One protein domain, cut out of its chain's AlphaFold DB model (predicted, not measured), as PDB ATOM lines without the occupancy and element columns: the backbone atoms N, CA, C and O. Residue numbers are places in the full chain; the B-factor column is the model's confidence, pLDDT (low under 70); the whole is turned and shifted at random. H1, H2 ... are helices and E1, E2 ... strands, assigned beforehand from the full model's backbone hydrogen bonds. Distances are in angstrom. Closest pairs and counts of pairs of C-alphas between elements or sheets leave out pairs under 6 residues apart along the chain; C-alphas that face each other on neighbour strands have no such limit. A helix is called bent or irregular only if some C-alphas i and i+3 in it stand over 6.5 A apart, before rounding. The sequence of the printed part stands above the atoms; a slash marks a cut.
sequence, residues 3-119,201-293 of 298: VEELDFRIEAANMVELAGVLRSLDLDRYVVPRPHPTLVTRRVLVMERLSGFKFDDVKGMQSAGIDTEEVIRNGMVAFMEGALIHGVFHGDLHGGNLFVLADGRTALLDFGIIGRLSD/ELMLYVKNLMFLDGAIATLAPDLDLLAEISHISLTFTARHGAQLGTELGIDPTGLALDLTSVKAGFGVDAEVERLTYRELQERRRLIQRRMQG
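AT A GLANCE: This is residues 3 to 119 and 201 to 293 of the 298 residues of the protein "AarF/ABC1/UbiB kinase family protein" of Acidimicrobiia bacterium (UniProt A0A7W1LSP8). A long helix, H3, runs through the middle with H4 alongside it; two small antiparallel sheets and H1 lie to one side of them, and H5, H6 and H7 to the other. The unnamed stretch 25 to 51 loops far out on the side of H1, and residues 285 to 293, mostly in H7, stick out. The printed part has 210 residues, running H1 E1 H2 H3 E2 E3 E4 E5 H4 H5 H6 H7, with sheets E1 E3 E4 and E2 E5; it is mostly helix. It is compact, with a radius of gyration of the C-alphas of 18.7 A, and spans 59 by 45 by 37 A.

HOW THE PARTS SIT: In the larger sheet, inner strand E3, residues 98 to 101, is antiparallel to E1, residues 52 to 54, with N 53 and O 100 within hydrogen-bond range at 2.8 A. E3 forms a hairpin with E4, residues 106 to 108, where N 107 and O 99 are 2.7 A apart. H2, residues 58 to 63, and H3, residues 68 to 86, only graze this sheet. H3 is the hub. It touches H4, residues 201 to 219, at a shallow tilt of 13 degrees, opposite ways; the closest C-alphas, of Thr 68 and Leu 219, are 5.3 A apart. It only just touches H5, residues 225 to 248, with 3 pairs of C-alphas within 8 A, closest Val 77 and Ile 232 at 6.9 A. H1, residues 8 to 24, touches H3 with residues 21 to 22 alone, about perpendicular at 82 degrees; the closest C-alphas, of Val 21 and Gly 82, are 6.7 A apart. E2, residues 88 to 90, and E5, residues 114 to 116, are antiparallel, with N 115 and O 89 at 2.8 A. H6, residues 259 to 265, touches H5, with the C-alphas of Leu 226 and Leu 259 closest at 7.6 A. H7, residues 277 to 292, touches H4, with the C-alphas of Ala 217 and Tyr 277 closest at 6.6 A. Every O i to N i+4 pair is within hydrogen-bond range in H1, H2, H4, H6 and H7; H3 has 14 of 15 and H5 18 of 20.

IN THESE COORDINATES: H1 begins at C-alpha 8 (30.245, 68.606, 29.654) and is 24.4 A long. H3 is 26.6 A, H4 26.3 A and H5 27.2 A; H5 is irregular, with C-alphas 239 and 242 8.0 A apart, and has a kink of 74 degrees near residue 242. H7, 22.4 A long, ends at C-alpha 292 (43.207, 27.017, 34.605).

THE WHOLE: The C-alphas of Thr 38 and Glu 271, 58.9 A, are the two farthest apart. Residues 120 to 200 are not printed, and C-alphas 119 and 201 are 13.0 A apart across the cut. The links H1 to E1 and H6 to H7 are long. Mean pLDDT of the printed part is 90.8; residues 3 to 5, 252 to 256 and 293 are under 70.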
ATOM      1  N   VAL A   3      40.007  65.577  25.061       54.16
ATOM      2  CA  VAL A   3      39.370  66.901  24.939       54.16
ATOM      3  C   VAL A   3      37.833  66.836  24.885       54.16
ATOM      4  O   VAL A   3      37.184  67.756  25.373       54.16
ATOM      5  N   GLU A   4      37.250  65.771  24.324       54.28
ATOM      6  CA  GLU A   4      35.793  65.545  24.313       54.28
ATOM      7  C   GLU A   4      35.281  65.142  25.703       54.28
ATOM      8  O   GLU A   4      34.197  65.559  26.092       54.28
ATOM      9  N   GLU A   5      36.094  64.423  26.483       62.47
ATOM     10  CA  GLU A   5      35.789  64.050  27.876       62.47
ATOM     11  C   GLU A   5      35.884  65.240  28.857       62.47
ATOM     12  O   GLU A   5      35.450  65.140  29.999       62.47
ATOM     13  N   LEU A   6      36.433  66.387  28.431       80.38
ATOM     14  CA  LEU A   6      36.622  67.587  29.265       80.38
ATOM     15  C   LEU A   6      35.576  68.689  29.024       80.38
ATOM     16  O   LEU A   6      35.715  69.787  29.572       80.38
ATOM     17  N   ASP A   7      34.572  68.451  28.177       92.56
ATOM     18  CA  ASP A   7      33.531  69.431  27.858       92.56
ATOM     19  C   ASP A   7      32.130  68.861  28.091       92.56
ATOM     20  O   ASP A   7      31.521  68.271  27.201       92.56
ATOM     21  N   PHE A   8      31.570  69.113  29.275       95.38
ATOM     22  CA  PHE A   8      30.245  68.606  29.654       95.38
ATOM     23  C   PHE A   8      29.076  69.118  28.798       95.38
ATOM     24  O   PHE A   8      27.961  68.606  28.898       95.38
ATOM     25  N   ARG A   9      29.297  70.092  27.909       94.81
ATOM     26  CA  ARG A   9      28.287  70.463  26.906       94.81
ATOM     27  C   ARG A   9      28.100  69.364  25.862       94.81
ATOM     28  O   ARG A   9      26.997  69.219  25.345       94.81
ATOM     29  N   ILE A  10      29.159  68.607  25.561       94.44
ATOM     30  CA  ILE A  10      29.099  67.447  24.663       94.44
ATOM     31  C   ILE A  10      28.280  66.345  25.326       94.44
ATOM     32  O   ILE A  10      27.368  65.811  24.708       94.44
ATOM     33  N   GLU A  11      28.536  66.068  26.604       95.06
ATOM     34  CA  GLU A  11      27.753  65.101  27.372       95.06
ATOM     35  C   GLU A  11      26.268  65.492  27.440       95.06
ATOM     36  O   GLU A  11      25.404  64.683  27.119       95.06
ATOM     37  N   ALA A  12      25.943  66.756  27.726       96.62
ATOM     38  CA  ALA A  12      24.555  67.219  27.700       96.62
ATOM     39  C   ALA A  12      23.892  67.086  26.316       96.62
ATOM     40  O   ALA A  12      22.701  66.787  26.230       96.62
ATOM     41  N   ALA A  13      24.640  67.292  25.227       95.62
ATOM     42  CA  ALA A  13      24.134  67.057  23.875       95.62
ATOM     43  C   ALA A  13      23.884  65.560  23.620       95.62
ATOM     44  O   ALA A  13      22.835  65.202  23.086       95.62
ATOM     45  N   ASN A  14      24.791  64.693  24.080       96.19
ATOM     46  CA  ASN A  14      24.646  63.238  24.025       96.19
ATOM     47  C   ASN A  14      23.393  62.760  24.780       96.19
ATOM     48  O   ASN A  14      22.682  61.885  24.288       96.19
ATOM     49  N   MET A  15      23.085  63.360  25.936       96.88
ATOM     50  CA  MET A  15      21.849  63.088  26.682       96.88
ATOM     51  C   MET A  15      20.610  63.371  25.829       96.88
ATOM     52  O   MET A  15      19.712  62.538  25.737       96.88
ATOM     53  N   VAL A  16      20.557  64.542  25.189       96.88
ATOM     54  CA  VAL A  16      19.408  64.945  24.366       96.88
ATOM     55  C   VAL A  16      19.266  64.051  23.133       96.88
ATOM     56  O   VAL A  16      18.150  63.647  22.807       96.88
ATOM     57  N   GLU A  17      20.372  63.709  22.471       96.12
ATOM     58  CA  GLU A  17      20.380  62.791  21.327       96.12
ATOM     59  C   GLU A  17      19.862  61.404  21.720       96.12
ATOM     60  O   GLU A  17      18.921  60.906  21.099       96.12
ATOM     61  N   LEU A  18      20.416  60.806  22.781       95.81
ATOM     62  CA  LEU A  18      20.010  59.472  23.220       95.81
ATOM     63  C   LEU A  18      18.558  59.459  23.717       95.81
ATOM     64  O   LEU A  18      17.819  58.530  23.407       95.81
ATOM     65  N   ALA A  19      18.110  60.508  24.413       96.56
ATOM     66  CA  ALA A  19      16.705  60.659  24.790       96.56
ATOM     67  C   ALA A  19      15.781  60.719  23.559       96.56
ATOM     68  O   ALA A  19      14.688  60.152  23.579       96.56
ATOM     69  N   GLY A  20      16.219  61.384  22.485       96.88
ATOM     70  CA  GLY A  20      15.511  61.422  21.206       96.88
ATOM     71  C   GLY A  20      15.389  60.040  20.561       96.88
ATOM     72  O   GLY A  20      14.286  59.661  20.177       96.88
ATOM     73  N   VAL A  21      16.491  59.285  20.513       96.38
ATOM     74  CA  VAL A  21      16.546  57.910  19.978       96.38
ATOM     75  C   VAL A  21      15.652  56.955  20.770       96.38
ATOM     76  O   VAL A  21      14.864  56.215  20.192       96.38
ATOM     77  N   LEU A  22      15.730  56.982  22.102       95.94
ATOM     78  CA  LEU A  22      14.893  56.127  22.950       95.94
ATOM     79  C   LEU A  22      13.407  56.435  22.752       95.94
ATOM     80  O   LEU A  22      12.587  55.525  22.673       95.94
ATOM     81  N   ARG A  23      13.060  57.719  22.614       96.38
ATOM     82  CA  ARG A  23      11.681  58.139  22.360       96.38
ATOM     83  C   ARG A  23      11.186  57.724  20.975       96.38
ATOM     84  O   ARG A  23      10.035  57.324  20.875       96.38
ATOM     85  N   SER A  24      11.999  57.825  19.920       95.62
ATOM     86  CA  SER A  24      11.583  57.405  18.570       95.62
ATOM     87  C   SER A  24      11.404  55.895  18.435       95.62
ATOM     88  O   SER A  24      10.686  55.451  17.546       95.62
ATOM     89  N   LEU A  25      12.031  55.120  19.321       94.44
ATOM     90  CA  LEU A  25      11.881  53.670  19.419       94.44
ATOM     91  C   LEU A  25      10.794  53.238  20.422       94.44
ATOM     92  O   LEU A  25      10.650  52.047  20.686       94.44
ATOM     93  N   ASP A  26      10.030  54.167  21.005       94.69
ATOM     94  CA  ASP A  26       9.066  53.895  22.084       94.69
ATOM     95  C   ASP A  26       9.667  53.073  23.248       94.69
ATOM     96  O   ASP A  26       9.025  52.190  23.816       94.69
ATOM     97  N   LEU A  27      10.928  53.345  23.606       93.88
ATOM     98  CA  LEU A  27      11.651  52.692  24.704       93.88
ATOM     99  C   LEU A  27      11.505  53.493  26.004       93.88
ATOM    100  O   LEU A  27      12.479  53.975  26.586       93.88
ATOM    101  N   ASP A  28      10.265  53.639  26.469       93.38
ATOM    102  CA  ASP A  28       9.887  54.433  27.650       93.38
ATOM    103  C   ASP A  28      10.386  53.859  28.992       93.38
ATOM    104  O   ASP A  28      10.391  54.543  30.024       93.38
ATOM    105  N   ARG A  29      10.858  52.610  28.969       95.69
ATOM    106  CA  ARG A  29      11.481  51.920  30.103       95.69
ATOM    107  C   ARG A  29      12.880  52.430  30.434       95.69
ATOM    108  O   ARG A  29      13.378  52.130  31.518       95.69
ATOM    109  N   TYR A  30      13.486  53.229  29.555       95.31
ATOM    110  CA  TYR A  30      14.732  53.938  29.819       95.31
ATOM    111  C   TYR A  30      14.492  55.424  30.084       95.31
ATOM    112  O   TYR A  30      13.727  56.096  29.394       95.31
ATOM    113  N   VAL A  31      15.192  55.960  31.081       96.06
ATOM    114  CA  VAL A  31      15.096  57.359  31.493       96.06
ATOM    115  C   VAL A  31      16.446  58.033  31.317       96.06
ATOM    116  O   VAL A  31      17.453  57.620  31.888       96.06
ATOM    117  N   VAL A  32      16.443  59.120  30.552       96.81
ATOM    118  CA  VAL A  32      17.564  60.054  30.472       96.81
ATOM    119  C   VAL A  32      17.212  61.278  31.319       96.81
ATOM    120  O   VAL A  32      16.201  61.927  31.030       96.81
ATOM    121  N   PRO A  33      17.986  61.612  32.369       96.56
ATOM    122  CA  PRO A  33      17.746  62.821  33.142       96.56
ATOM    123  C   PRO A  33      17.868  64.046  32.238       96.56
ATOM    124  O   PRO A  33      18.724  64.122  31.362       96.56
ATOM    125  N   ARG A  34      17.010  65.045  32.436       96.75
ATOM    126  CA  ARG A  34      17.054  66.255  31.611       96.75
ATOM    127  C   ARG A  34      18.243  67.129  32.023       96.75
ATOM    128  O   ARG A  34      18.285  67.527  33.191       96.75
ATOM    129  N   PRO A  35      19.163  67.502  31.115       97.69
ATOM    130  CA  PRO A  35      20.164  68.514  31.427       97.69
ATOM    131  C   PRO A  35      19.482  69.857  31.719       97.69
ATOM    132  O   PRO A  35      18.492  70.232  31.084       97.69
ATOM    133  N   HIS A  36      19.995  70.597  32.700       97.81
ATOM    134  CA  HIS A  36      19.444  71.891  33.078       97.81
ATOM    135  C   HIS A  36      19.802  72.943  32.015       97.81
ATOM    136  O   HIS A  36      20.986  73.198  31.791       97.81
ATOM    137  N   PRO A  37      18.826  73.636  31.403       93.44
ATOM    138  CA  PRO A  37      19.035  74.393  30.162       93.44
ATOM    139  C   PRO A  37      20.082  75.515  30.257       93.44
ATOM    140  O   PRO A  37      20.701  75.862  29.258       93.44
ATOM    141  N   THR A  38      20.292  76.084  31.447       96.50
ATOM    142  CA  THR A  38      21.213  77.216  31.666       96.50
ATOM    143  C   THR A  38      22.401  76.906  32.579       96.50
ATOM    144  O   THR A  38      23.240  77.778  32.788       96.50
ATOM    145  N   LEU A  39      22.487  75.691  33.136       97.69
ATOM    146  CA  LEU A  39      23.521  75.318  34.120       97.69
ATOM    147  C   LEU A  39      24.483  74.242  33.598       97.69
ATOM    148  O   LEU A  39      25.238  73.654  34.369       97.69
ATOM    149  N   VAL A  40      24.486  74.009  32.286       97.56
ATOM    150  CA  VAL A  40      25.511  73.214  31.608       97.56
ATOM    151  C   VAL A  40      26.614  74.143  31.115       97.56
ATOM    152  O   VAL A  40      26.387  75.059  30.324       97.56
ATOM    153  N   THR A  41      27.837  73.893  31.565       95.88
ATOM    154  CA  THR A  41      29.048  74.593  31.123       95.88
ATOM    155  C   THR A  41      30.084  73.571  30.669       95.88
ATOM    156  O   THR A  41      29.845  72.372  30.724       95.88
ATOM    157  N   ARG A  42      31.278  74.014  30.261       94.88
ATOM    158  CA  ARG A  42      32.370  73.080  29.932       94.88
ATOM    159  C   ARG A  42      32.794  72.209  31.120       94.88
ATOM    160  O   ARG A  42      33.300  71.124  30.906       94.88
ATOM    161  N   ARG A  43      32.630  72.701  32.356       94.75
ATOM    162  CA  ARG A  43      33.181  72.087  33.580       94.75
ATOM    163  C   ARG A  43      32.133  71.687  34.614       94.75
ATOM    164  O   ARG A  43      32.491  71.115  35.635       94.75
ATOM    165  N   VAL A  44      30.862  72.007  34.378       96.00
ATOM    166  CA  VAL A  44      29.747  71.618  35.252       96.00
ATOM    167  C   VAL A  44      28.579  71.121  34.401       96.00
ATOM    168  O   VAL A  44      28.142  71.846  33.508       96.00
ATOM    169  N   LEU A  45      28.071  69.926  34.711       96.31
ATOM    170  CA  LEU A  45      26.808  69.376  34.213       96.31
ATOM    171  C   LEU A  45      25.800  69.349  35.365       96.31
ATOM    172  O   LEU A  45      25.994  68.638  36.347       96.31
ATOM    173  N   VAL A  46      24.728  70.133  35.255       97.75
ATOM    174  CA  VAL A  46      23.567  70.027  36.148       97.75
ATOM    175  C   VAL A  46      22.443  69.361  35.372       97.75
ATOM    176  O   VAL A  46      22.149  69.769  34.251       97.75
ATOM    177  N   MET A  47      21.796  68.364  35.967       97.12
ATOM    178  CA  MET A  47      20.694  67.621  35.361       97.12
ATOM    179  C   MET A  47      19.633  67.258  36.400       97.12
ATOM    180  O   MET A  47      19.820  67.460  37.601       97.12
ATOM    181  N   GLU A  48      18.501  66.749  35.924       97.19
ATOM    182  CA  GLU A  48      17.424  66.237  36.761       97.19
ATOM    183  C   GLU A  48      17.940  65.212  37.777       97.19
ATOM    184  O   GLU A  48      18.615  64.242  37.434       97.19
ATOM    185  N   ARG A  49      17.608  65.434  39.052       95.44
ATOM    186  CA  ARG A  49      17.948  64.499  40.120       95.44
ATOM    187  C   ARG A  49      16.990  63.316  40.073       95.44
ATOM    188  O   ARG A  49      15.804  63.472  40.345       95.44
ATOM    189  N   LEU A  50      17.533  62.133  39.822       95.00
ATOM    190  CA  LEU A  50      16.803  60.870  39.883       95.00
ATOM    191  C   LEU A  50      17.017  60.183  41.239       95.00
ATOM    192  O   LEU A  50      17.911  60.536  42.014       95.00
ATOM    193  N   SER A  51      16.148  59.241  41.591       94.56
ATOM    194  CA  SER A  51      16.251  58.456  42.826       94.56
ATOM    195  C   SER A  51      15.714  57.055  42.585       94.56
ATOM    196  O   SER A  51      14.687  56.891  41.932       94.56
ATOM    197  N   GLY A  52      16.415  56.059  43.112       95.44
ATOM    198  CA  GLY A  52      16.105  54.662  42.867       95.44
ATOM    199  C   GLY A  52      17.103  53.730  43.540       95.44
ATOM    200  O   GLY A  52      17.820  54.125  44.462       95.44
ATOM    201  N   PHE A  53      17.137  52.502  43.052       97.44
ATOM    202  CA  PHE A  53      18.009  51.428  43.492       97.44
ATOM    203  C   PHE A  53      19.308  51.445  42.691       97.44
ATOM    204  O   PHE A  53      19.316  51.766  41.496       97.44
ATOM    205  N   LYS A  54      20.412  51.065  43.342       96.38
ATOM    206  CA  LYS A  54      21.634  50.714  42.613       96.38
ATOM    207  C   LYS A  54      21.321  49.553  41.676       96.38
ATOM    208  O   LYS A  54      20.556  48.667  42.044       96.38
ATOM    209  N   PHE A  55      21.923  49.548  40.491       94.94
ATOM    210  CA  PHE A  55      21.629  48.532  39.482       94.94
ATOM    211  C   PHE A  55      21.915  47.092  39.955       94.94
ATOM    212  O   PHE A  55      21.270  46.156  39.503       94.94
ATOM    213  N   ASP A  56      22.845  46.910  40.896       93.69
ATOM    214  CA  ASP A  56      23.196  45.618  41.497       93.69
ATOM    215  C   ASP A  56      22.425  45.288  42.794       93.69
ATOM    216  O   ASP A  56      22.603  44.204  43.356       93.69
ATOM    217  N   ASP A  57      21.534  46.167  43.271       96.44
ATOM    218  CA  ASP A  57      20.725  45.949  44.479       96.44
ATOM    219  C   ASP A  57      19.470  45.110  44.189       96.44
ATOM    220  O   ASP A  57      18.326  45.554  44.314       96.44
ATOM    221  N   VAL A  58      19.698  43.856  43.798       96.44
ATOM    222  CA  VAL A  58      18.640  42.891  43.454       96.44
ATOM    223  C   VAL A  58      17.650  42.712  44.604       96.44
ATOM    224  O   VAL A  58      16.440  42.719  44.394       96.44
ATOM    225  N   LYS A  59      18.151  42.600  45.839       97.25
ATOM    226  CA  LYS A  59      17.300  42.398  47.018       97.25
ATOM    227  C   LYS A  59      16.428  43.617  47.302       97.25
ATOM    228  O   LYS A  59      15.252  43.440  47.621       97.25
ATOM    229  N   GLY A  60      16.982  44.827  47.199       97.62
ATOM    230  CA  GLY A  60      16.231  46.068  47.366       97.62
ATOM    231  C   GLY A  60      15.131  46.206  46.319       97.62
ATOM    232  O   GLY A  60      13.980  46.444  46.681       97.62
ATOM    233  N   MET A  61      15.463  45.953  45.049       97.94
ATOM    234  CA  MET A  61      14.502  45.977  43.942       97.94
ATOM    235  C   MET A  61      13.361  44.972  44.144       97.94
ATOM    236  O   MET A  61      12.192  45.355  44.125       97.94
ATOM    237  N   GLN A  62      13.681  43.710  44.431       97.12
ATOM    238  CA  GLN A  62      12.671  42.668  44.649       97.12
ATOM    239  C   GLN A  62      11.792  42.959  45.870       97.12
ATOM    240  O   GLN A  62      10.579  42.763  45.824       97.12
ATOM    241  N   SER A  63      12.375  43.485  46.953       97.62
ATOM    242  CA  SER A  63      11.615  43.883  48.152       97.62
ATOM    243  C   SER A  63      10.651  45.039  47.875       97.62
ATOM    244  O   SER A  63       9.636  45.167  48.555       97.62
ATOM    245  N   ALA A  64      10.957  45.872  46.878       97.12
ATOM    246  CA  ALA A  64      10.096  46.947  46.397       97.12
ATOM    247  C   ALA A  64       9.090  46.496  45.319       97.12
ATOM    248  O   ALA A  64       8.327  47.323  44.824       97.12
ATOM    249  N   GLY A  65       9.062  45.204  44.969       97.62
ATOM    250  CA  GLY A  65       8.157  44.648  43.961       97.62
ATOM    251  C   GLY A  65       8.595  44.882  42.513       97.62
ATOM    252  O   GLY A  65       7.770  44.750  41.613       97.62
ATOM    253  N   ILE A  66       9.860  45.237  42.277       98.31
ATOM    254  CA  ILE A  66      10.412  45.424  40.930       98.31
ATOM    255  C   ILE A  66      10.832  44.067  40.357       98.31
ATOM    256  O   ILE A  66      11.587  43.325  40.992       98.31
ATOM    257  N   ASP A  67      10.383  43.778  39.136       97.12
ATOM    258  CA  ASP A  67      10.823  42.617  38.364       97.12
ATOM    259  C   ASP A  67      12.200  42.890  37.734       97.12
ATOM    260  O   ASP A  67      12.348  43.647  36.772       97.12
ATOM    261  N   THR A  68      13.235  42.267  38.295       97.12
ATOM    262  CA  THR A  68      14.612  42.411  37.815       97.12
ATOM    263  C   THR A  68      14.858  41.695  36.485       97.12
ATOM    264  O   THR A  68      15.789  42.071  35.769       97.12
ATOM    265  N   GLU A  69      14.026  40.721  36.104       96.12
ATOM    266  CA  GLU A  69      14.060  40.154  34.757       96.12
ATOM    267  C   GLU A  69      13.497  41.145  33.738       96.12
ATOM    268  O   GLU A  69      14.103  41.331  32.685       96.12
ATOM    269  N   GLU A  70      12.395  41.837  34.048       95.75
ATOM    270  CA  GLU A  70      11.837  42.876  33.167       95.75
ATOM    271  C   GLU A  70      12.849  44.010  32.925       95.75
ATOM    272  O   GLU A  70      13.026  44.453  31.787       95.75
ATOM    273  N   VAL A  71      13.590  44.427  33.960       96.81
ATOM    274  CA  VAL A  71      14.700  45.394  33.833       96.81
ATOM    275  C   VAL A  71      15.730  44.929  32.795       96.81
ATOM    276  O   VAL A  71      16.157  45.714  31.944       96.81
ATOM    277  N   ILE A  72      16.111  43.650  32.835       96.06
ATOM    278  CA  ILE A  72      17.063  43.057  31.892       96.06
ATOM    279  C   ILE A  72      16.482  42.969  30.482       96.06
ATOM    280  O   ILE A  72      17.156  43.389  29.541       96.06
ATOM    281  N   ARG A  73      15.238  42.498  30.322       95.12
ATOM    282  CA  ARG A  73      14.564  42.415  29.012       95.12
ATOM    283  C   ARG A  73      14.531  43.775  28.322       95.12
ATOM    284  O   ARG A  73      14.954  43.904  27.174       95.12
ATOM    285  N   ASN A  74      14.130  44.809  29.058       94.06
ATOM    286  CA  ASN A  74      14.120  46.183  28.562       94.06
ATOM    287  C   ASN A  74      15.521  46.645  28.135       94.06
ATOM    288  O   ASN A  74      15.668  47.311  27.108       94.06
ATOM    289  N   GLY A  75      16.559  46.269  28.888       93.38
ATOM    290  CA  GLY A  75      17.945  46.580  28.543       93.38
ATOM    291  C   GLY A  75      18.458  45.872  27.296       93.38
ATOM    292  O   GLY A  75      19.141  46.500  26.488       93.38
ATOM    293  N   MET A  76      18.087  44.606  27.092       92.75
ATOM    294  CA  MET A  76      18.426  43.851  25.881       92.75
ATOM    295  C   MET A  76      17.819  44.508  24.634       92.75
ATOM    296  O   MET A  76      18.528  44.726  23.650       92.75
ATOM    297  N   VAL A  77      16.536  44.885  24.699       92.88
ATOM    298  CA  VAL A  77      15.835  45.562  23.596       92.88
ATOM    299  C   VAL A  77      16.460  46.928  23.308       92.88
ATOM    300  O   VAL A  77      16.814  47.207  22.163       92.88
ATOM    301  N   ALA A  78      16.667  47.764  24.331       92.38
ATOM    302  CA  ALA A  78      17.210  49.108  24.138       92.38
ATOM    303  C   ALA A  78      18.643  49.106  23.584       92.38
ATOM    304  O   ALA A  78      18.973  49.907  22.705       92.38
ATOM    305  N   PHE A  79      19.484  48.188  24.067       90.12
ATOM    306  CA  PHE A  79      20.847  48.003  23.572       90.12
ATOM    307  C   PHE A  79      20.870  47.619  22.086       90.12
ATOM    308  O   PHE A  79      21.660  48.173  21.317       90.12
ATOM    309  N   MET A  80      19.986  46.706  21.680       91.56
ATOM    310  CA  MET A  80      19.908  46.207  20.311       91.56
ATOM    311  C   MET A  80      19.297  47.238  19.345       91.56
ATOM    312  O   MET A  80      19.894  47.542  18.310       91.56
ATOM    313  N   GLU A  81      18.124  47.793  19.666       93.75
ATOM    314  CA  GLU A  81      17.382  48.663  18.743       93.75
ATOM    315  C   GLU A  81      18.073  50.009  18.508       93.75
ATOM    316  O   GLU A  81      18.116  50.477  17.369       93.75
ATOM    317  N   GLY A  82      18.685  50.612  19.534       94.38
ATOM    318  CA  GLY A  82      19.426  51.867  19.365       94.38
ATOM    319  C   GLY A  82      20.544  51.739  18.324       94.38
ATOM    320  O   GLY A  82      20.652  52.552  17.397       94.38
ATOM    321  N   ALA A  83      21.334  50.666  18.423       93.81
ATOM    322  CA  ALA A  83      22.433  50.400  17.502       93.81
ATOM    323  C   ALA A  83      21.952  50.014  16.095       93.81
ATOM    324  O   ALA A  83      22.519  50.491  15.113       93.81
ATOM    325  N   LEU A  84      20.918  49.178  15.979       92.38
ATOM    326  CA  LEU A  84      20.448  48.691  14.678       92.38
ATOM    327  C   LEU A  84      19.641  49.727  13.902       92.38
ATOM    328  O   LEU A  84      19.856  49.888  12.702       92.38
ATOM    329  N   ILE A  85      18.740  50.441  14.573       93.62
ATOM    330  CA  ILE A  85      17.798  51.346  13.910       93.62
ATOM    331  C   ILE A  85      18.385  52.745  13.773       93.62
ATOM    332  O   ILE A  85      18.310  53.337  12.702       93.62
ATOM    333  N   HIS A  86      19.029  53.276  14.811       94.19
ATOM    334  CA  HIS A  86      19.580  54.635  14.773       94.19
ATOM    335  C   HIS A  86      21.102  54.682  14.612       94.19
ATOM    336  O   HIS A  86      21.644  55.750  14.348       94.19
ATOM    337  N   GLY A  87      21.809  53.556  14.755       95.38
ATOM    338  CA  GLY A  87      23.272  53.567  14.791       95.38
ATOM    339  C   GLY A  87      23.835  54.213  16.058       95.38
ATOM    340  O   GLY A  87      25.032  54.480  16.105       95.38
ATOM    341  N   VAL A  88      23.005  54.473  17.072       95.44
ATOM    342  CA  VAL A  88      23.367  55.215  18.286       95.44
ATOM    343  C   VAL A  88      23.097  54.354  19.508       95.44
ATOM    344  O   VAL A  88      21.990  53.868  19.709       95.44
ATOM    345  N   PHE A  89      24.104  54.184  20.355       94.81
ATOM    346  CA  PHE A  89      23.978  53.407  21.586       94.81
ATOM    347  C   PHE A  89      24.861  53.992  22.685       94.81
ATOM    348  O   PHE A  89      25.880  54.628  22.415       94.81
ATOM    349  N   HIS A  90      24.490  53.771  23.943       93.69
ATOM    350  CA  HIS A  90      25.331  54.147  25.078       93.69
ATOM    351  C   HIS A  90      26.679  53.429  24.971       93.69
ATOM    352  O   HIS A  90      26.685  52.227  24.790       93.69
ATOM    353  N   GLY A  91      27.821  54.104  25.048       90.81
ATOM    354  CA  GLY A  91      29.132  53.499  24.771       90.81
ATOM    355  C   GLY A  91      29.864  52.928  25.988       90.81
ATOM    356  O   GLY A  91      30.851  52.220  25.815       90.81
ATOM    357  N   ASP A  92      29.405  53.232  27.203       90.06
ATOM    358  CA  ASP A  92      30.040  52.768  28.444       90.06
ATOM    359  C   ASP A  92      29.038  52.301  29.509       90.06
ATOM    360  O   ASP A  92      28.896  52.900  30.576       90.06
ATOM    361  N   LEU A  93      28.259  51.264  29.192       90.88
ATOM    362  CA  LEU A  93      27.323  50.723  30.173       90.88
ATOM    363  C   LEU A  93      28.073  49.957  31.266       90.88
ATOM    364  O   LEU A  93      28.802  49.001  30.999       90.88
ATOM    365  N   HIS A  94      27.840  50.363  32.513       91.56
ATOM    366  CA  HIS A  94      28.226  49.626  33.707       91.56
ATOM    367  C   HIS A  94      27.293  49.954  34.878       91.56
ATOM    368  O   HIS A  94      26.628  50.988  34.879       91.56
ATOM    369  N   GLY A  95      27.291  49.120  35.926       88.62
ATOM    370  CA  GLY A  95      26.372  49.268  37.065       88.62
ATOM    371  C   GLY A  95      26.461  50.623  37.782       88.62
ATOM    372  O   GLY A  95      25.467  51.099  38.314       88.62
ATOM    373  N   GLY A  96      27.624  51.286  37.743       89.81
ATOM    374  CA  GLY A  96      27.793  52.645  38.278       89.81
ATOM    375  C   GLY A  96      27.069  53.761  37.507       89.81
ATOM    376  O   GLY A  96      26.811  54.807  38.093       89.81
ATOM    377  N   ASN A  97      26.711  53.536  36.239       91.56
ATOM    378  CA  ASN A  97      26.060  54.523  35.365       91.56
ATOM    379  C   ASN A  97      24.553  54.273  35.229       91.56
ATOM    380  O   ASN A  97      23.893  54.887  34.391       91.56
ATOM    381  N   LEU A  98      24.018  53.354  36.037       94.00
ATOM    382  CA  LEU A  98      22.649  52.876  35.952       94.00
ATOM    383  C   LEU A  98      21.981  52.905  37.324       94.00
ATOM    384  O   LEU A  98      22.537  52.424  38.313       94.00
ATOM    385  N   PHE A  99      20.751  53.408  37.364       93.75
ATOM    386  CA  PHE A  99      19.831  53.212  38.485       93.75
ATOM    387  C   PHE A  99      18.517  52.630  38.002       93.75
ATOM    388  O   PHE A  99      18.115  52.859  36.868       93.75
ATOM    389  N   VAL A 100      17.824  51.919  38.884       97.94
ATOM    390  CA  VAL A 100      16.455  51.468  38.629       97.94
ATOM    391  C   VAL A 100      15.517  52.298  39.493       97.94
ATOM    392  O   VAL A 100      15.677  52.363  40.709       97.94
ATOM    393  N   LEU A 101      14.579  53.003  38.872       97.75
ATOM    394  CA  LEU A 101      13.589  53.821  39.565       97.75
ATOM    395  C   LEU A 101      12.569  52.930  40.290       97.75
ATOM    396  O   LEU A 101      12.431  51.747  39.998       97.75
ATOM    397  N   ALA A 102      11.818  53.511  41.227       96.38
ATOM    398  CA  ALA A 102      10.809  52.779  42.002       96.38
ATOM    399  C   ALA A 102       9.664  52.187  41.154       96.38
ATOM    400  O   ALA A 102       8.944  51.319  41.633       96.38
ATOM    401  N   ASP A 103       9.500  52.647  39.912       96.12
ATOM    402  CA  ASP A 103       8.534  52.133  38.936       96.12
ATOM    403  C   ASP A 103       9.138  51.097  37.965       96.12
ATOM    404  O   ASP A 103       8.495  50.730  36.984       96.12
ATOM    405  N   GLY A 104      10.372  50.644  38.215       96.62
ATOM    406  CA  GLY A 104      11.069  49.636  37.412       96.62
ATOM    407  C   GLY A 104      11.786  50.171  36.169       96.62
ATOM    408  O   GLY A 104      12.442  49.395  35.476       96.62
ATOM    409  N   ARG A 105      11.715  51.476  35.867       97.50
ATOM    410  CA  ARG A 105      12.454  52.058  34.732       97.50
ATOM    411  C   ARG A 105      13.950  52.179  35.016       97.50
ATOM    412  O   ARG A 105      14.353  52.510  36.130       97.50
ATOM    413  N   THR A 106      14.774  52.017  33.985       97.38
ATOM    414  CA  THR A 106      16.236  52.131  34.067       97.38
ATOM    415  C   THR A 106      16.693  53.541  33.707       97.38
ATOM    416  O   THR A 106      16.513  54.005  32.586       97.38
ATOM    417  N   ALA A 107      17.322  54.234  34.646       96.75
ATOM    418  CA  ALA A 107      17.931  55.539  34.450       96.75
ATOM    419  C   ALA A 107      19.403  55.423  34.033       96.75
ATOM    420  O   ALA A 107      20.178  54.741  34.702       96.75
ATOM    421  N   LEU A 108      19.785  56.139  32.976       95.44
ATOM    422  CA  LEU A 108      21.171  56.325  32.531       95.44
ATOM    423  C   LEU A 108      21.748  57.598  33.171       95.44
ATOM    424  O   LEU A 108      21.058  58.618  33.212       95.44
ATOM    425  N   LEU A 109      22.987  57.562  33.668       92.12
ATOM    426  CA  LEU A 109      23.574  58.680  34.430       92.12
ATOM    427  C   LEU A 109      24.801  59.334  33.795       92.12
ATOM    428  O   LEU A 109      25.065  60.496  34.083       92.12
ATOM    429  N   ASP A 110      25.538  58.605  32.969       91.75
ATOM    430  CA  ASP A 110      26.754  59.076  32.302       91.75
ATOM    431  C   ASP A 110      26.497  59.036  30.803       91.75
ATOM    432  O   ASP A 110      25.932  58.072  30.300       91.75
ATOM    433  N   PHE A 111      26.847  60.094  30.086       93.19
ATOM    434  CA  PHE A 111      26.677  60.153  28.634       93.19
ATOM    435  C   PHE A 111      27.973  60.590  27.952       93.19
ATOM    436  O   PHE A 111      27.954  61.034  26.800       93.19
ATOM    437  N   GLY A 112      29.109  60.485  28.646       89.75
ATOM    438  CA  GLY A 112      30.421  60.879  28.146       89.75
ATOM    439  C   GLY A 112      30.848  60.057  26.931       89.75
ATOM    440  O   GLY A 112      31.500  60.575  26.021       89.75
ATOM    441  N   ILE A 113      30.414  58.796  26.858       91.31
ATOM    442  CA  ILE A 113      30.703  57.904  25.735       91.31
ATOM    443  C   ILE A 113      29.397  57.425  25.106       91.31
ATOM    444  O   ILE A 113      28.669  56.628  25.687       91.31
ATOM    445  N   ILE A 114      29.147  57.853  23.867       92.88
ATOM    446  CA  ILE A 114      28.086  57.341  22.991       92.88
ATOM    447  C   ILE A 114      28.735  56.721  21.751       92.88
ATOM    448  O   ILE A 114      29.592  57.338  21.108       92.88
ATOM    449  N   GLY A 115      28.335  55.497  21.421       93.69
ATOM    450  CA  GLY A 115      28.675  54.835  20.169       93.69
ATOM    451  C   GLY A 115      27.822  55.382  19.028       93.69
ATOM    452  O   GLY A 115      26.611  55.520  19.178       93.69
ATOM    453  N   ARG A 116      28.462  55.703  17.898       94.50
ATOM    454  CA  ARG A 116      27.797  56.172  16.676       94.50
ATOM    455  C   ARG A 116      28.333  55.427  15.469       94.50
ATOM    456  O   ARG A 116      29.525  55.496  15.171       94.50
ATOM    457  N   LEU A 117      27.456  54.727  14.771       95.75
ATOM    458  CA  LEU A 117      27.732  54.101  13.490       95.75
ATOM    459  C   LEU A 117      27.334  55.086  12.390       95.75
ATOM    460  O   LEU A 117      26.234  55.626  12.411       95.75
ATOM    461  N   SER A 118      28.217  55.311  11.415       95.06
ATOM    462  CA  SER A 118      27.795  55.943  10.161       95.06
ATOM    463  C   SER A 118      26.759  55.064   9.466       95.06
ATOM    464  O   SER A 118      26.770  53.854   9.678       95.06
ATOM    465  N   ASP A 119      25.939  55.619   8.576       93.38
ATOM    466  CA  ASP A 119      24.911  54.845   7.863       93.38
ATOM    467  C   ASP A 119      25.484  53.580   7.208       93.38
ATOM    468  O   ASP A 119      24.962  52.486   7.394       93.38
ATOM    469  N   GLU A 201      33.835  51.500  17.648       91.12
ATOM    470  CA  GLU A 201      32.403  51.298  17.841       91.12
ATOM    471  C   GLU A 201      32.089  49.834  18.170       91.12
ATOM    472  O   GLU A 201      31.317  49.571  19.090       91.12
ATOM    473  N   LEU A 202      32.757  48.883  17.505       91.44
ATOM    474  CA  LEU A 202      32.625  47.460  17.829       91.44
ATOM    475  C   LEU A 202      33.197  47.134  19.209       91.44
ATOM    476  O   LEU A 202      32.588  46.357  19.938       91.44
ATOM    477  N   MET A 203      34.313  47.751  19.613       93.12
ATOM    478  CA  MET A 203      34.840  47.568  20.973       93.12
ATOM    479  C   MET A 203      33.846  48.039  22.041       93.12
ATOM    480  O   MET A 203      33.642  47.334  23.026       93.12
ATOM    481  N   LEU A 204      33.216  49.204  21.846       94.06
ATOM    482  CA  LEU A 204      32.202  49.722  22.774       94.06
ATOM    483  C   LEU A 204      30.982  48.795  22.828       94.06
ATOM    484  O   LEU A 204      30.493  48.476  23.910       94.06
ATOM    485  N   TYR A 205      30.529  48.309  21.670       93.94
ATOM    486  CA  TYR A 205      29.399  47.388  21.602       93.94
ATOM    487  C   TYR A 205      29.701  46.057  22.309       93.94
ATOM    488  O   TYR A 205      28.916  45.598  23.135       93.94
ATOM    489  N   VAL A 206      30.877  45.466  22.065       93.06
ATOM    490  CA  VAL A 206      31.323  44.236  22.744       93.06
ATOM    491  C   VAL A 206      31.479  44.457  24.251       93.06
ATOM    492  O   VAL A 206      31.067  43.602  25.032       93.06
ATOM    493  N   LYS A 207      32.017  45.603  24.688       93.94
ATOM    494  CA  LYS A 207      32.107  45.958  26.115       93.94
ATOM    495  C   LYS A 207      30.725  45.967  26.773       93.94
ATOM    496  O   LYS A 207      30.554  45.365  27.831       93.94
ATOM    497  N   ASN A 208      29.738  46.591  26.137       94.12
ATOM    498  CA  ASN A 208      28.370  46.594  26.649       94.12
ATOM    499  C   ASN A 208      27.735  45.208  26.653       94.12
ATOM    500  O   ASN A 208      27.001  44.890  27.582       94.12
ATOM    501  N   LEU A 209      28.030  44.371  25.654       93.62
ATOM    502  CA  LEU A 209      27.565  42.988  25.639       93.62
ATOM    503  C   LEU A 209      28.119  42.206  26.842       93.62
ATOM    504  O   LEU A 209      27.388  41.441  27.459       93.62
ATOM    505  N   MET A 210      29.380  42.440  27.222       93.62
ATOM    506  CA  MET A 210      29.973  41.859  28.437       93.62
ATOM    507  C   MET A 210      29.334  42.398  29.717       93.62
ATOM    508  O   MET A 210      29.134  41.645  30.669       93.62
ATOM    509  N   PHE A 211      28.990  43.686  29.750       94.94
ATOM    510  CA  PHE A 211      28.230  44.241  30.865       94.94
ATOM    511  C   PHE A 211      26.841  43.600  30.973       94.94
ATOM    512  O   PHE A 211      26.461  43.175  32.060       94.94
ATOM    513  N   LEU A 212      26.112  43.493  29.862       94.00
ATOM    514  CA  LEU A 212      24.782  42.892  29.808       94.00
ATOM    515  C   LEU A 212      24.817  41.418  30.224       94.00
ATOM    516  O   LEU A 212      23.975  40.988  31.002       94.00
ATOM    517  N   ASP A 213      25.830  40.670  29.787       93.31
ATOM    518  CA  ASP A 213      26.090  39.300  30.235       93.31
ATOM    519  C   ASP A 213      26.210  39.234  31.772       93.31
ATOM    520  O   ASP A 213      25.469  38.502  32.428       93.31
ATOM    521  N   GLY A 214      27.058  40.077  32.370       94.19
ATOM    522  CA  GLY A 214      27.175  40.181  33.829       94.19
ATOM    523  C   GLY A 214      25.885  40.637  34.522       94.19
ATOM    524  O   GLY A 214      25.541  40.127  35.586       94.19
ATOM    525  N   ALA A 215      25.142  41.558  33.910       95.38
ATOM    526  CA  ALA A 215      23.869  42.049  34.419       95.38
ATOM    527  C   ALA A 215      22.813  40.937  34.467       95.38
ATOM    528  O   ALA A 215      22.162  40.780  35.496       95.38
ATOM    529  N   ILE A 216      22.688  40.115  33.417       96.06
ATOM    530  CA  ILE A 216      21.785  38.953  33.411       96.06
ATOM    531  C   ILE A 216      22.180  37.987  34.537       96.06
ATOM    532  O   ILE A 216      21.318  37.531  35.285       96.06
ATOM    533  N   ALA A 217      23.482  37.743  34.733       95.00
ATOM    534  CA  ALA A 217      23.985  36.884  35.809       95.00
ATOM    535  C   ALA A 217      23.520  37.316  37.204       95.00
ATOM    536  O   ALA A 217      23.302  36.474  38.079       95.00
ATOM    537  N   THR A 218      23.426  38.626  37.420       95.06
ATOM    538  CA  THR A 218      23.081  39.219  38.710       95.06
ATOM    539  C   THR A 218      21.574  39.407  38.868       95.06
ATOM    540  O   THR A 218      21.027  38.998  39.889       95.06
ATOM    541  N   LEU A 219      20.903  40.009  37.884       96.38
ATOM    542  CA  LEU A 219      19.505  40.437  37.982       96.38
ATOM    543  C   LEU A 219      18.504  39.363  37.534       96.38
ATOM    544  O   LEU A 219      17.377  39.355  38.021       96.38
ATOM    545  N   ALA A 220      18.894  38.481  36.616       96.81
ATOM    546  CA  ALA A 220      17.986  37.551  35.951       96.81
ATOM    547  C   ALA A 220      18.637  36.169  35.714       96.81
ATOM    548  O   ALA A 220      18.662  35.677  34.585       96.81
ATOM    549  N   PRO A 221      19.201  35.515  36.753       96.19
ATOM    550  CA  PRO A 221      19.972  34.281  36.577       96.19
ATOM    551  C   PRO A 221      19.138  33.115  36.029       96.19
ATOM    552  O   PRO A 221      19.694  32.212  35.407       96.19
ATOM    553  N   ASP A 222      17.827  33.125  36.253       95.94
ATOM    554  CA  ASP A 222      16.921  32.044  35.856       95.94
ATOM    555  C   ASP A 222      16.163  32.351  34.547       95.94
ATOM    556  O   ASP A 222      15.350  31.536  34.099       95.94
ATOM    557  N   LEU A 223      16.496  33.476  33.896       95.44
ATOM    558  CA  LEU A 223      15.973  33.872  32.589       95.44
ATOM    559  C   LEU A 223      16.308  32.813  31.537       95.44
ATOM    560  O   LEU A 223      17.475  32.449  31.362       95.44
ATOM    561  N   ASP A 224      15.286  32.346  30.822       95.25
ATOM    562  CA  ASP A 224      15.437  31.454  29.675       95.25
ATOM    563  C   ASP A 224      15.898  32.242  28.446       95.25
ATOM    564  O   ASP A 224      15.135  32.996  27.839       95.25
ATOM    565  N   LEU A 225      17.165  32.064  28.077       93.12
ATOM    566  CA  LEU A 225      17.798  32.823  27.005       93.12
ATOM    567  C   LEU A 225      17.236  32.477  25.630       93.12
ATOM    568  O   LEU A 225      17.140  33.357  24.780       93.12
ATOM    569  N   LEU A 226      16.872  31.215  25.391       92.00
ATOM    570  CA  LEU A 226      16.368  30.792  24.082       92.00
ATOM    571  C   LEU A 226      14.976  31.371  23.831       92.00
ATOM    572  O   LEU A 226      14.703  31.894  22.744       92.00
ATOM    573  N   ALA A 227      14.124  31.326  24.855       92.38
ATOM    574  CA  ALA A 227      12.813  31.956  24.814       92.38
ATOM    575  C   ALA A 227      12.937  33.476  24.631       92.38
ATOM    576  O   ALA A 227      12.262  34.046  23.772       92.38
ATOM    577  N   GLU A 228      13.842  34.124  25.372       92.50
ATOM    578  CA  GLU A 228      14.006  35.577  25.309       92.50
ATOM    579  C   GLU A 228      14.545  36.052  23.952       92.50
ATOM    580  O   GLU A 228      14.006  36.987  23.365       92.50
ATOM    581  N   ILE A 229      15.555  35.381  23.390       89.75
ATOM    582  CA  ILE A 229      16.086  35.719  22.058       89.75
ATOM    583  C   ILE A 229      15.003  35.555  20.987       89.75
ATOM    584  O   ILE A 229      14.878  36.410  20.108       89.75
ATOM    585  N   SER A 230      14.191  34.498  21.077       88.94
ATOM    586  CA  SER A 230      13.062  34.288  20.163       88.94
ATOM    587  C   SER A 230      12.047  35.428  20.262       88.94
ATOM    588  O   SER A 230      11.628  35.979  19.244       88.94
ATOM    589  N   HIS A 231      11.682  35.815  21.486       90.50
ATOM    590  CA  HIS A 231      10.741  36.899  21.751       90.50
ATOM    591  C   HIS A 231      11.246  38.250  21.219       90.50
ATOM    592  O   HIS A 231      10.515  38.958  20.516       90.50
ATOM    593  N   ILE A 232      12.509  38.583  21.494       89.00
ATOM    594  CA  ILE A 232      13.151  39.808  21.007       89.00
ATOM    595  C   ILE A 232      13.209  39.807  19.479       89.00
ATOM    596  O   ILE A 232      12.832  40.800  18.860       89.00
ATOM    597  N   SER A 233      13.619  38.698  18.859       86.62
ATOM    598  CA  SER A 233      13.692  38.583  17.399       86.62
ATOM    599  C   SER A 233      12.324  38.773  16.741       86.62
ATOM    600  O   SER A 233      12.219  39.505  15.760       86.62
ATOM    601  N   LEU A 234      11.271  38.144  17.273       87.31
ATOM    602  CA  LEU A 234       9.908  38.280  16.749       87.31
ATOM    603  C   LEU A 234       9.396  39.717  16.881       87.31
ATOM    604  O   LEU A 234       8.861  40.270  15.920       87.31
ATOM    605  N   THR A 235       9.596  40.332  18.047       88.06
ATOM    606  CA  THR A 235       9.190  41.719  18.305       88.06
ATOM    607  C   THR A 235       9.931  42.684  17.385       88.06
ATOM    608  O   THR A 235       9.316  43.558  16.776       88.06
ATOM    609  N   PHE A 236      11.239  42.492  17.218       88.25
ATOM    610  CA  PHE A 236      12.067  43.310  16.342       88.25
ATOM    611  C   PHE A 236      11.624  43.210  14.880       88.25
ATOM    612  O   PHE A 236      11.404  44.235  14.236       88.25
ATOM    613  N   THR A 237      11.409  41.997  14.362       86.12
ATOM    614  CA  THR A 237      10.909  41.794  12.993       86.12
ATOM    615  C   THR A 237       9.509  42.379  12.812       86.12
ATOM    616  O   THR A 237       9.242  43.003  11.786       86.12
ATOM    617  N   ALA A 238       8.622  42.250  13.801       87.44
ATOM    618  CA  ALA A 238       7.281  42.828  13.733       87.44
ATOM    619  C   ALA A 238       7.303  44.366  13.675       87.44
ATOM    620  O   ALA A 238       6.516  44.963  12.942       87.44
ATOM    621  N   ARG A 239       8.204  45.008  14.428       89.19
ATOM    622  CA  ARG A 239       8.316  46.474  14.493       89.19
ATOM    623  C   ARG A 239       9.080  47.065  13.312       89.19
ATOM    624  O   ARG A 239       8.661  48.077  12.760       89.19
ATOM    625  N   HIS A 240      10.184  46.429  12.927       88.50
ATOM    626  CA  HIS A 240      11.188  47.020  12.037       88.50
ATOM    627  C   HIS A 240      11.362  46.255  10.721       88.50
ATOM    628  O   HIS A 240      11.921  46.798   9.770       88.50
ATOM    629  N   GLY A 241      10.857  45.023  10.610       85.62
ATOM    630  CA  GLY A 241      11.128  44.119   9.486       85.62
ATOM    631  C   GLY A 241      10.875  44.738   8.111       85.62
ATOM    632  O   GLY A 241      11.745  44.674   7.253       85.62
ATOM    633  N   ALA A 242       9.740  45.411   7.898       85.62
ATOM    634  CA  ALA A 242       9.422  46.026   6.602       85.62
ATOM    635  C   ALA A 242      10.425  47.122   6.183       85.62
ATOM    636  O   ALA A 242      10.844  47.177   5.022       85.62
ATOM    637  N   GLN A 243      10.836  47.970   7.132       85.62
ATOM    638  CA  GLN A 243      11.861  48.986   6.895       85.62
ATOM    639  C   GLN A 243      13.195  48.315   6.561       85.62
ATOM    640  O   GLN A 243      13.811  48.636   5.547       85.62
ATOM    641  N   LEU A 244      13.610  47.344   7.375       83.12
ATOM    642  CA  LEU A 244      14.892  46.655   7.220       83.12
ATOM    643  C   LEU A 244      14.965  45.869   5.911       83.12
ATOM    644  O   LEU A 244      15.984  45.913   5.231       83.12
ATOM    645  N   GLY A 245      13.879  45.201   5.521       83.88
ATOM    646  CA  GLY A 245      13.788  44.498   4.244       83.88
ATOM    647  C   GLY A 245      13.999  45.440   3.058       83.88
ATOM    648  O   GLY A 245      14.724  45.109   2.121       83.88
ATOM    649  N   THR A 246      13.462  46.660   3.143       85.62
ATOM    650  CA  THR A 246      13.677  47.705   2.130       85.62
ATOM    651  C   THR A 246      15.124  48.201   2.122       85.62
ATOM    652  O   THR A 246      15.726  48.309   1.057       85.62
ATOM    653  N   GLU A 247      15.700  48.486   3.294       85.44
ATOM    654  CA  GLU A 247      17.071  49.004   3.410       85.44
ATOM    655  C   GLU A 247      18.135  47.971   2.995       85.44
ATOM    656  O   GLU A 247      19.160  48.329   2.411       85.44
ATOM    657  N   LEU A 248      17.906  46.691   3.293       81.81
ATOM    658  CA  LEU A 248      18.832  45.592   3.006       81.81
ATOM    659  C   LEU A 248      18.575  44.917   1.655       81.81
ATOM    660  O   LEU A 248      19.423  44.150   1.199       81.81
ATOM    661  N   GLY A 249      17.430  45.175   1.021       82.88
ATOM    662  CA  GLY A 249      17.015  44.477  -0.195       82.88
ATOM    663  C   GLY A 249      16.732  42.989   0.037       82.88
ATOM    664  O   GLY A 249      16.995  42.176  -0.848       82.88
ATOM    665  N   ILE A 250      16.233  42.630   1.222       77.75
ATOM    666  CA  ILE A 250      15.892  41.250   1.603       77.75
ATOM    667  C   ILE A 250      14.401  41.135   1.908       77.75
ATOM    668  O   ILE A 250      13.771  42.094   2.352       77.75
ATOM    669  N   ASP A 251      13.832  39.950   1.699       71.75
ATOM    670  CA  ASP A 251      12.462  39.675   2.125       71.75
ATOM    671  C   ASP A 251      12.410  39.608   3.664       71.75
ATOM    672  O   ASP A 251      13.073  38.749   4.257       71.75
ATOM    673  N   PRO A 252      11.637  40.480   4.336       63.41
ATOM    674  CA  PRO A 252      11.559  40.480   5.790       63.41
ATOM    675  C   PRO A 252      10.924  39.214   6.373       63.41
ATOM    676  O   PRO A 252      11.145  38.913   7.544       63.41
ATOM    677  N   THR A 253      10.183  38.437   5.576       61.44
ATOM    678  CA  THR A 253       9.675  37.119   5.994       61.44
ATOM    679  C   THR A 253      10.769  36.045   6.027       61.44
ATOM    680  O   THR A 253      10.607  35.030   6.701       61.44
ATOM    681  N   GLY A 254      11.909  36.290   5.368       56.94
ATOM    682  CA  GLY A 254      13.094  35.429   5.377       56.94
ATOM    683  C   GLY A 254      14.021  35.619   6.584       56.94
ATOM    684  O   GLY A 254      14.976  34.864   6.732       56.94
ATOM    685  N   LEU A 255      13.739  36.581   7.474       63.81
ATOM    686  CA  LEU A 255      14.480  36.833   8.725       63.81
ATOM    687  C   LEU A 255      14.133  35.823   9.837       63.81
ATOM    688  O   LEU A 255      14.063  36.177  11.015       63.81
ATOM    689  N   ALA A 256      13.862  34.568   9.477       66.38
ATOM    690  CA  ALA A 256      13.571  33.530  10.453       66.38
ATOM    691  C   ALA A 256      14.827  33.252  11.291       66.38
ATOM    692  O   ALA A 256      15.880  32.914  10.753       66.38
ATOM    693  N   LEU A 257      14.703  33.402  12.610       78.12
ATOM    694  CA  LEU A 257      15.772  33.096  13.550       78.12
ATOM    695  C   LEU A 257      16.110  31.602  13.483       78.12
ATOM    696  O   LEU A 257      15.267  30.758  13.802       78.12
ATOM    697  N   ASP A 258      17.352  31.275  13.140       82.38
ATOM    698  CA  ASP A 258      17.856  29.914  13.253       82.38
ATOM    699  C   ASP A 258      18.282  29.628  14.699       82.38
ATOM    700  O   ASP A 258      19.417  29.876  15.122       82.38
ATOM    701  N   LEU A 259      17.353  29.067  15.474       83.62
ATOM    702  CA  LEU A 259      17.622  28.656  16.850       83.62
ATOM    703  C   LEU A 259      18.720  27.594  16.956       83.62
ATOM    704  O   LEU A 259      19.371  27.523  17.997       83.62
ATOM    705  N   THR A 260      18.970  26.800  15.914       83.12
ATOM    706  CA  THR A 260      20.090  25.848  15.907       83.12
ATOM    707  C   THR A 260      21.415  26.595  15.965       83.12
ATOM    708  O   THR A 260      22.299  26.244  16.747       83.12
ATOM    709  N   SER A 261      21.526  27.679  15.203       77.38
ATOM    710  CA  SER A 261      22.717  28.529  15.175       77.38
ATOM    711  C   SER A 261      22.891  29.337  16.456       77.38
ATOM    712  O   SER A 261      24.004  29.434  16.975       77.38
ATOM    713  N   VAL A 262      21.797  29.832  17.043       83.69
ATOM    714  CA  VAL A 262      21.829  30.465  18.373       83.69
ATOM    715  C   VAL A 262      22.341  29.483  19.435       83.69
ATOM    716  O   VAL A 262      23.237  29.820  20.213       83.69
ATOM    717  N   LYS A 263      21.831  28.245  19.443       86.44
ATOM    718  CA  LYS A 263      22.275  27.172  20.350       86.44
ATOM    719  C   LYS A 263      23.751  26.823  20.138       86.44
ATOM    720  O   LYS A 263      24.506  26.764  21.110       86.44
ATOM    721  N   ALA A 264      24.190  26.696  18.886       80.56
ATOM    722  CA  ALA A 264      25.595  26.478  18.552       80.56
ATOM    723  C   ALA A 264      26.492  27.623  19.060       80.56
ATOM    724  O   ALA A 264      27.561  27.360  19.611       80.56
ATOM    725  N   GLY A 265      26.034  28.877  18.974       77.75
ATOM    726  CA  GLY A 265      26.725  30.047  19.529       77.75
ATOM    727  C   GLY A 265      26.876  30.014  21.056       77.75
ATOM    728  O   GLY A 265      27.889  30.467  21.591       77.75
ATOM    729  N   PHE A 266      25.919  29.414  21.769       82.50
ATOM    730  CA  PHE A 266      26.042  29.124  23.203       82.50
ATOM    731  C   PHE A 266      26.826  27.841  23.512       82.50
ATOM    732  O   PHE A 266      27.075  27.539  24.683       82.50
ATOM    733  N   GLY A 267      27.229  27.094  22.483       78.50
ATOM    734  CA  GLY A 267      27.888  25.802  22.615       78.50
ATOM    735  C   GLY A 267      26.984  24.753  23.255       78.50
ATOM    736  O   GLY A 267      27.460  24.004  24.109       78.50
ATOM    737  N   VAL A 268      25.690  24.744  22.916       83.56
ATOM    738  CA  VAL A 268      24.706  23.744  23.370       83.56
ATOM    739  C   VAL A 268      24.109  22.977  22.187       83.56
ATOM    740  O   VAL A 268      24.073  23.486  21.068       83.56
ATOM    741  N   ASP A 269      23.644  21.751  22.441       82.50
ATOM    742  CA  ASP A 269      23.060  20.885  21.413       82.50
ATOM    743  C   ASP A 269      21.745  21.441  20.852       82.50
ATOM    744  O   ASP A 269      20.986  22.125  21.544       82.50
ATOM    745  N   ALA A 270      21.438  21.086  19.601       83.06
ATOM    746  CA  ALA A 270      20.221  21.518  18.911       83.06
ATOM    747  C   ALA A 270      18.926  21.073  19.620       83.06
ATOM    748  O   ALA A 270      17.920  21.779  19.549       83.06
ATOM    749  N   GLU A 271      18.972  19.960  20.356       85.81
ATOM    750  CA  GLU A 271      17.847  19.390  21.115       85.81
ATOM    751  C   GLU A 271      17.529  20.159  22.409       85.81
ATOM    752  O   GLU A 271      16.501  19.923  23.038       85.81
ATOM    753  N   VAL A 272      18.392  21.084  22.846       86.69
ATOM    754  CA  VAL A 272      18.151  21.869  24.066       86.69
ATOM    755  C   VAL A 272      16.995  22.837  23.827       86.69
ATOM    756  O   VAL A 272      17.130  23.795  23.068       86.69
ATOM    757  N   GLU A 273      15.845  22.599  24.454       89.62
ATOM    758  CA  GLU A 273      14.651  23.448  24.306       89.62
ATOM    759  C   GLU A 273      14.672  24.682  25.215       89.62
ATOM    760  O   GLU A 273      14.103  25.714  24.869       89.62
ATOM    761  N   ARG A 274      15.358  24.586  26.357       92.62
ATOM    762  CA  ARG A 274      15.452  25.631  27.379       92.62
ATOM    763  C   ARG A 274      16.892  25.775  27.846       92.62
ATOM    764  O   ARG A 274      17.556  24.770  28.097       92.62
ATOM    765  N   LEU A 275      17.351  27.015  27.993       93.19
ATOM    766  CA  LEU A 275      18.671  27.314  28.543       93.19
ATOM    767  C   LEU A 275      18.582  28.539  29.445       93.19
ATOM    768  O   LEU A 275      18.542  29.676  28.972       93.19
ATOM    769  N   THR A 276      18.584  28.308  30.752       95.81
ATOM    770  CA  THR A 276      18.688  29.401  31.718       95.81
ATOM    771  C   THR A 276      20.089  30.001  31.703       95.81
ATOM    772  O   THR A 276      21.093  29.324  31.439       95.81
ATOM    773  N   TYR A 277      20.188  31.281  32.046       94.00
ATOM    774  CA  TYR A 277      21.488  31.937  32.149       94.00
ATOM    775  C   TYR A 277      22.405  31.273  33.201       94.00
ATOM    776  O   TYR A 277      23.621  31.161  33.007       94.00
ATOM    777  N   ARG A 278      21.832  30.758  34.296       94.81
ATOM    778  CA  ARG A 278      22.539  29.985  35.327       94.81
ATOM    779  C   ARG A 278      23.215  28.738  34.755       94.81
ATOM    780  O   ARG A 278      24.398  28.524  35.019       94.81
ATOM    781  N   GLU A 279      22.508  27.952  33.945       93.81
ATOM    782  CA  GLU A 279      23.060  26.753  33.292       93.81
ATOM    783  C   GLU A 279      24.207  27.118  32.338       93.81
ATOM    784  O   GLU A 279      25.264  26.474  32.341       93.81
ATOM    785  N   LEU A 280      24.056  28.205  31.575       91.69
ATOM    786  CA  LEU A 280      25.121  28.717  30.709       91.69
ATOM    787  C   LEU A 280      26.379  29.097  31.516       91.69
ATOM    788  O   LEU A 280      27.507  28.775  31.123       91.69
ATOM    789  N   GLN A 281      26.208  29.739  32.674       92.38
ATOM    790  CA  GLN A 281      27.312  30.096  33.572       92.38
ATOM    791  C   GLN A 281      28.039  28.871  34.138       92.38
ATOM    792  O   GLN A 281      29.271  28.867  34.242       92.38
ATOM    793  N   GLU A 282      27.321  27.802  34.473       91.12
ATOM    794  CA  GLU A 282      27.931  26.552  34.941       91.12
ATOM    795  C   GLU A 282      28.808  25.896  33.868       91.12
ATOM    796  O   GLU A 282      29.940  25.481  34.164       91.12
ATOM    797  N   ARG A 283      28.353  25.899  32.607       89.69
ATOM    798  CA  ARG A 283      29.156  25.442  31.458       89.69
ATOM    799  C   ARG A 283      30.422  26.285  31.291       89.69
ATOM    800  O   ARG A 283      31.521  25.737  31.193       89.69
ATOM    801  N   ARG A 284      30.315  27.617  31.337       88.56
ATOM    802  CA  ARG A 284      31.482  28.517  31.228       88.56
ATOM    803  C   ARG A 284      32.504  28.285  32.343       88.56
ATOM    804  O   ARG A 284      33.703  28.221  32.070       88.56
ATOM    805  N   ARG A 285      32.059  28.064  33.586       89.31
ATOM    806  CA  ARG A 285      32.947  27.704  34.711       89.31
ATOM    807  C   ARG A 285      33.660  26.372  34.482       89.31
ATOM    808  O   ARG A 285      34.808  26.209  34.898       89.31
ATOM    809  N   LEU A 286      33.017  25.399  33.834       85.94
ATOM    810  CA  LEU A 286      33.673  24.150  33.442       85.94
ATOM    811  C   LEU A 286      34.806  24.404  32.437       85.94
ATOM    812  O   LEU A 286      35.913  23.907  32.651       85.94
ATOM    813  N   ILE A 287      34.559  25.212  31.402       85.06
ATOM    814  CA  ILE A 287      35.571  25.595  30.401       85.06
ATOM    815  C   ILE A 287      36.749  26.308  31.081       85.06
ATOM    816  O   ILE A 287      37.901  25.901  30.922       85.06
ATOM    817  N   GLN A 288      36.470  27.310  31.919       85.25
ATOM    818  CA  GLN A 288      37.497  28.058  32.649       85.25
ATOM    819  C   GLN A 288      38.351  27.157  33.549       85.25
ATOM    820  O   GLN A 288      39.577  27.268  33.539       85.25
ATOM    821  N   ARG A 289      37.739  26.215  34.283       85.38
ATOM    822  CA  ARG A 289      38.481  25.250  35.113       85.38
ATOM    823  C   ARG A 289      39.434  24.388  34.286       85.38
ATOM    824  O   ARG A 289      40.555  24.134  34.725       85.38
ATOM    825  N   ARG A 290      39.034  23.972  33.080       81.88
ATOM    826  CA  ARG A 290      39.904  23.204  32.172       81.88
ATOM    827  C   ARG A 290      41.070  24.027  31.634       81.88
ATOM    828  O   ARG A 290      42.158  23.479  31.478       81.88
ATOM    829  N   MET A 291      40.868  25.325  31.401       78.56
ATOM    830  CA  MET A 291      41.949  26.248  31.034       78.56
ATOM    831  C   MET A 291      42.919  26.491  32.202       78.56
ATOM    832  O   MET A 291      44.133  26.469  32.015       78.56
ATOM    833  N   GLN A 292      42.402  26.688  33.420       76.62
ATOM    834  CA  GLN A 292      43.207  27.017  34.605       76.62
ATOM    835  C   GLN A 292      43.951  25.821  35.210       76.62
ATOM    836  O   GLN A 292      45.031  26.012  35.769       76.62
ATOM    837  N   GLY A 293      43.433  24.594  35.067       63.72
ATOM    838  CA  GLY A 293      43.977  23.356  35.654       63.72
ATOM    839  C   GLY A 293      45.424  22.991  35.277       63.72
ATOM    840  O   GLY A 293      45.931  21.962  35.724       63.72
TER     841      GLY A 293